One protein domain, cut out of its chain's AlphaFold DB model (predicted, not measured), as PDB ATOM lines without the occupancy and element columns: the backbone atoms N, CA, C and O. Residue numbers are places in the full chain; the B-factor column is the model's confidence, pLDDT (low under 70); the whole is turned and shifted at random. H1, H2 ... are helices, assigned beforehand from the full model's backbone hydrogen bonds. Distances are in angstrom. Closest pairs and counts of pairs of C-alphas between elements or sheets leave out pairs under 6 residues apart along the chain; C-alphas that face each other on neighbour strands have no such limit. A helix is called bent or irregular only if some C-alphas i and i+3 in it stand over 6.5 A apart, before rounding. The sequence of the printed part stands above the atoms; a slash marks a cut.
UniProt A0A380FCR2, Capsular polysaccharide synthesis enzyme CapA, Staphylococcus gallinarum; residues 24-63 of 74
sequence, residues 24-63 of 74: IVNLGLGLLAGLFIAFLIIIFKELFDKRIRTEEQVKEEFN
ATOM      1  N   ILE A  24     -39.106 -39.956 -32.006       95.38
ATOM      2  CA  ILE A  24     -40.319 -39.321 -31.454       95.38
ATOM      3  C   ILE A  24     -40.896 -40.142 -30.293       95.38
ATOM      4  O   ILE A  24     -41.269 -39.585 -29.263       95.38
ATOM      5  N   VAL A  25     -40.924 -41.469 -30.438       94.94
ATOM      6  CA  VAL A  25     -41.427 -42.380 -29.400       94.94
ATOM      7  C   VAL A  25     -40.528 -42.319 -28.169       94.94
ATOM      8  O   VAL A  25     -41.016 -42.136 -27.057       94.94
ATOM      9  N   ASN A  26     -39.212 -42.392 -28.367       96.44
ATOM     10  CA  ASN A  26     -38.247 -42.349 -27.270       96.44
ATOM     11  C   ASN A  26     -38.269 -40.999 -26.542       96.44
ATOM     12  O   ASN A  26     -38.149 -40.963 -25.321       96.44
ATOM     13  N   LEU A  27     -38.465 -39.898 -27.271       97.00
ATOM     14  CA  LEU A  27     -38.618 -38.569 -26.685       97.00
ATOM     15  C   LEU A  27     -39.879 -38.480 -25.818       97.00
ATOM     16  O   LEU A  27     -39.810 -37.998 -24.689       97.00
ATOM     17  N   GLY A  28     -41.013 -38.982 -26.318       97.69
ATOM     18  CA  GLY A  28     -42.263 -39.028 -25.556       97.69
ATOM     19  C   GLY A  28     -42.131 -39.857 -24.276       97.69
ATOM     20  O   GLY A  28     -42.522 -39.404 -23.201       97.69
ATOM     21  N   LEU A  29     -41.505 -41.033 -24.371       97.25
ATOM     22  CA  LEU A  29     -41.222 -41.885 -23.212       97.25
ATOM     23  C   LEU A  29     -40.285 -41.203 -22.208       97.25
ATOM     24  O   LEU A  29     -40.538 -41.261 -21.007       97.25
ATOM     25  N   GLY A  30     -39.239 -40.523 -22.684       98.00
ATOM     26  CA  GLY A  30     -38.307 -39.789 -21.828       98.00
ATOM     27  C   GLY A  30     -38.980 -38.654 -21.057       98.00
ATOM     28  O   GLY A  30     -38.725 -38.486 -19.866       98.00
ATOM     29  N   LEU A  31     -39.882 -37.910 -21.702       98.00
ATOM     30  CA  LEU A  31     -40.622 -36.819 -21.067       98.00
ATOM     31  C   LEU A  31     -41.560 -37.351 -19.972       98.00
ATOM     32  O   LEU A  31     -41.554 -36.840 -18.852       98.00
ATOM     33  N   LEU A  32     -42.304 -38.422 -20.264       98.19
ATOM     34  CA  LEU A  32     -43.177 -39.073 -19.284       98.19
ATOM     35  C   LEU A  32     -42.390 -39.643 -18.098       98.19
ATOM     36  O   LEU A  32     -42.773 -39.428 -16.948       98.19
ATOM     37  N   ALA A  33     -41.269 -40.318 -18.359       98.25
ATOM     38  CA  ALA A  33     -40.398 -40.840 -17.311       98.25
ATOM     39  C   ALA A  33     -39.818 -39.711 -16.442       98.25
ATOM     40  O   ALA A  33     -39.808 -39.819 -15.217       98.25
ATOM     41  N   GLY A  34     -39.394 -38.603 -17.056       98.06
ATOM     42  CA  GLY A  34     -38.893 -37.429 -16.343       98.06
ATOM     43  C   GLY A  34     -39.942 -36.801 -15.425       98.06
ATOM     44  O   GLY A  34     -39.648 -36.529 -14.262       98.06
ATOM     45  N   LEU A  35     -41.177 -36.629 -15.908       98.06
ATOM     46  CA  LEU A  35     -42.288 -36.126 -15.092       98.06
ATOM     47  C   LEU A  35     -42.603 -37.055 -13.920       98.06
ATOM     48  O   LEU A  35     -42.795 -36.586 -12.800       98.06
ATOM     49  N   PHE A  36     -42.609 -38.366 -14.162       98.25
ATOM     50  CA  PHE A  36     -42.843 -39.351 -13.113       98.25
ATOM     51  C   PHE A  36     -41.767 -39.283 -12.020       98.25
ATOM     52  O   PHE A  36     -42.087 -39.227 -10.834       98.25
ATOM     53  N   ILE A  37     -40.491 -39.200 -12.405       98.19
ATOM     54  CA  ILE A  37     -39.374 -39.060 -11.461       98.19
ATOM     55  C   ILE A  37     -39.469 -37.739 -10.686       98.19
ATOM     56  O   ILE A  37     -39.303 -37.733  -9.467       98.19
ATOM     57  N   ALA A  38     -39.766 -36.623 -11.357       98.12
ATOM     58  CA  ALA A  38     -39.921 -35.325 -10.702       98.12
ATOM     59  C   ALA A  38     -41.048 -35.346  -9.660       98.12
ATOM     60  O   ALA A  38     -40.873 -34.854  -8.546       98.12
ATOM     61  N   PHE A  39     -42.178 -35.968  -9.997       97.69
ATOM     62  CA  PHE A  39     -43.302 -36.134  -9.085       97.69
ATOM     63  C   PHE A  39     -42.921 -36.946  -7.841       97.69
ATOM     64  O   PHE A  39     -43.202 -36.518  -6.722       97.69
ATOM     65  N   LEU A  40     -42.209 -38.067  -8.017       97.62
ATOM     66  CA  LEU A  40     -41.696 -38.857  -6.894       97.62
ATOM     67  C   LEU A  40     -40.786 -38.023  -5.985       97.62
ATOM     68  O   LEU A  40     -40.960 -38.037  -4.770       97.62
ATOM     69  N   ILE A  41     -39.849 -37.264  -6.559       97.50
ATOM     70  CA  ILE A  41     -38.936 -36.403  -5.793       97.50
ATOM     71  C   ILE A  41     -39.709 -35.356  -4.983       97.50
ATOM     72  O   ILE A  41     -39.372 -35.120  -3.823       97.50
ATOM     73  N   ILE A  42     -40.740 -34.738  -5.568       97.44
ATOM     74  CA  ILE A  42     -41.585 -33.760  -4.870       97.44
ATOM     75  C   ILE A  42     -42.287 -34.415  -3.681       97.44
ATOM     76  O   ILE A  42     -42.222 -33.871  -2.582       97.44
ATOM     77  N   ILE A  43     -42.891 -35.591  -3.871       96.62
ATOM     78  CA  ILE A  43     -43.561 -36.316  -2.783       96.62
ATOM     79  C   ILE A  43     -42.580 -36.652  -1.670       96.62
ATOM     80  O   ILE A  43     -42.874 -36.392  -0.509       96.62
ATOM     81  N   PHE A  44     -41.409 -37.201  -1.996       96.94
ATOM     82  CA  PHE A  44     -40.407 -37.491  -0.974       96.94
ATOM     83  C   PHE A  44     -40.030 -36.228  -0.207       96.94
ATOM     84  O   PHE A  44     -40.017 -36.236   1.020       96.94
ATOM     85  N   LYS A  45     -39.775 -35.127  -0.914       95.88
ATOM     86  CA  LYS A  45     -39.442 -33.856  -0.279       95.88
ATOM     87  C   LYS A  45     -40.548 -33.368   0.656       95.88
ATOM     88  O   LYS A  45     -40.211 -32.872   1.721       95.88
ATOM     89  N   GLU A  46     -41.812 -33.527   0.277       93.19
ATOM     90  CA  GLU A  46     -42.961 -33.144   1.102       93.19
ATOM     91  C   GLU A  46     -43.107 -34.048   2.332       93.19
ATOM     92  O   GLU A  46     -43.230 -33.555   3.445       93.19
ATOM     93  N   LEU A  47     -43.003 -35.370   2.167       91.56
ATOM     94  CA  LEU A  47     -43.103 -36.327   3.276       91.56
ATOM     95  C   LEU A  47     -41.991 -36.149   4.320       91.56
ATOM     96  O   LEU A  47     -42.203 -36.402   5.505       91.56
ATOM     97  N   PHE A  48     -40.797 -35.744   3.885       93.94
ATOM     98  CA  PHE A  48     -39.680 -35.452   4.781       93.94
ATOM     99  C   PHE A  48     -39.657 -33.995   5.271       93.94
ATOM    100  O   PHE A  48     -38.820 -33.661   6.116       93.94
ATOM    101  N   ASP A  49     -40.545 -33.123   4.785       90.50
ATOM    102  CA  ASP A  49     -40.638 -31.749   5.267       90.50
ATOM    103  C   ASP A  49     -41.375 -31.713   6.611       90.50
ATOM    104  O   ASP A  49     -42.585 -31.888   6.691       90.50
ATOM    105  N   LYS A  50     -40.633 -31.471   7.694       86.44
ATOM    106  CA  LYS A  50     -41.192 -31.335   9.051       86.44
ATOM    107  C   LYS A  50     -41.527 -29.891   9.431       86.44
ATOM    108  O   LYS A  50     -41.732 -29.593  10.606       86.44
ATOM    109  N   ARG A  51     -41.476 -28.949   8.486       87.44
ATOM    110  CA  ARG A  51     -41.696 -27.530   8.787       87.44
ATOM    111  C   ARG A  51     -43.176 -27.251   9.006       87.44
ATOM    112  O   ARG A  51     -43.996 -27.519   8.140       87.44
ATOM    113  N   ILE A  52     -43.477 -26.594  10.120       84.69
ATOM    114  CA  ILE A  52     -44.804 -26.056  10.416       84.69
ATOM    115  C   ILE A  52     -44.885 -24.635   9.863       84.69
ATOM    116  O   ILE A  52     -44.023 -23.800  10.144       84.69
ATOM    117  N   ARG A  53     -45.887 -24.374   9.028       83.44
ATOM    118  CA  ARG A  53     -46.061 -23.109   8.300       83.44
ATOM    119  C   ARG A  53     -47.372 -22.401   8.606       83.44
ATOM    120  O   ARG A  53     -47.448 -21.197   8.379       83.44
ATOM    121  N   THR A  54     -48.380 -23.120   9.088       85.94
ATOM    122  CA  THR A  54     -49.710 -22.561   9.359       85.94
ATOM    123  C   THR A  54     -50.092 -22.697  10.824       85.94
ATOM    124  O   THR A  54     -49.579 -23.553  11.545       85.94
ATOM    125  N   GLU A  55     -51.006 -21.839  11.271       84.12
ATOM    126  CA  GLU A  55     -51.557 -21.891  12.625       84.12
ATOM    127  C   GLU A  55     -52.304 -23.207  12.872       84.12
ATOM    128  O   GLU A  55     -52.195 -23.790  13.949       84.12
ATOM    129  N   GLU A  56     -53.023 -23.705  11.865       83.75
ATOM    130  CA  GLU A  56     -53.703 -25.000  11.900       83.75
ATOM    131  C   GLU A  56     -52.714 -26.140  12.160       83.75
ATOM    132  O   GLU A  56     -52.941 -26.940  13.064       83.75
ATOM    133  N   GLN A  57     -51.577 -26.157  11.456       86.12
ATOM    134  CA  GLN A  57     -50.533 -27.167  11.659       86.12
ATOM    135  C   GLN A  57     -49.947 -27.115  13.081       86.12
ATOM    136  O   GLN A  57     -49.638 -28.157  13.651       86.12
ATOM    137  N   VAL A  58     -49.827 -25.925  13.689       87.38
ATOM    138  CA  VAL A  58     -49.395 -25.785  15.095       87.38
ATOM    139  C   VAL A  58     -50.417 -26.409  16.048       87.38
ATOM    140  O   VAL A  58     -50.031 -27.121  16.976       87.38
ATOM    141  N   LYS A  59     -51.715 -26.149  15.837       85.00
ATOM    142  CA  LYS A  59     -52.789 -26.701  16.680       85.00
ATOM    143  C   LYS A  59     -52.854 -28.220  16.576       85.00
ATOM    144  O   LYS A  59     -53.004 -28.877  17.599       85.00
ATOM    145  N   GLU A  60     -52.748 -28.763  15.366       86.00
ATOM    146  CA  GLU A  60     -52.826 -30.207  15.125       86.00
ATOM    147  C   GLU A  60     -51.615 -30.959  15.688       86.00
ATOM    148  O   GLU A  60     -51.799 -31.955  16.383       86.00
ATOM    149  N   GLU A  61     -50.393 -30.467  15.457       87.38
ATOM    150  CA  GLU A  61     -49.169 -31.153  15.894       87.38
ATOM    151  C   GLU A  61     -48.954 -31.052  17.414       87.38
ATOM    152  O   GLU A  61     -48.581 -32.026  18.065       87.38
ATOM    153  N   PHE A  62     -49.197 -29.876  18.003       86.88
ATOM    154  CA  PHE A  62     -48.881 -29.622  19.414       86.88
ATOM    155  C   PHE A  62     -50.095 -29.640  20.346       86.88
ATOM    156  O   PHE A  62     -49.914 -29.569  21.559       86.88
ATOM    157  N   ASN A  63     -51.319 -29.740  19.817       85.50
ATOM    158  CA  ASN A  63     -52.569 -29.758  20.589       85.50
ATOM    159  C   ASN A  63     -52.720 -28.567  21.560       85.50
ATOM    160  O   ASN A  63     -53.255 -28.688  22.661       85.50
TER     161      ASN A  63
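AT A GLANCE: This is residues 24 to 63 of the 74 residues of the protein "Capsular polysaccharide synthesis enzyme CapA" of Staphylococcus gallinarum (UniProt A0A380FCR2). One long, straight helix, H1, makes most of the length of a thin rod, and beyond its last residue an outstretched link leads to a short second helix, H2, which does not fold back onto it. With no contact between the two helices, there is no packed core. The printed part has 40 residues with two named helices, H1 then H2 along the chain, and no named strand; the class is all helix. The whole is extended, with a radius of gyration of the C-alphas of 17.1 A, and the C-alphas span 54 by 14 by 10 A.

HOW THE PARTS SIT: H1, residues 24 to 47, and H2, residues 55 to 62, are apart: no C-alpha of the one is within 8 A of the other. A short link of 7 residues, 48 to 54, joins them. Residues 24 to 51, of which 24 to 47 belong to H1, stand free, with no C-alpha 8 or more residues away along the chain within 10 A. Residues 53 to 60, of which 55 to 60 belong to H2, stand free too. In H1 and H2 every O i to N i+4 pair is within hydrogen-bond range.

IN THESE COORDINATES: H1 begins at the C-alpha of Ile 24, (-40.319, -39.321, -31.454), and ends at that of Leu 47, (-43.103, -36.327, 3.276). Its first and last C-alphas are 35.0 A apart, and most of that way is along z. H2 runs from Glu 55, C-alpha at (-51.557, -21.891, 12.625), to Phe 62, C-alpha at (-48.881, -29.622, 19.414), 10.6 A from first to last C-alpha. Neither helix is bent.

THE WHOLE: The two C-alphas farthest apart, those of Ile 24 and Asn 63, are 54.3 A apart and belong to the first and last printed residues. The printed part has no cut, and its one link between helices is short. The mean pLDDT of the printed part is 92.8, with 97 for H1 and 86 for H2, and no printed residue is under 70.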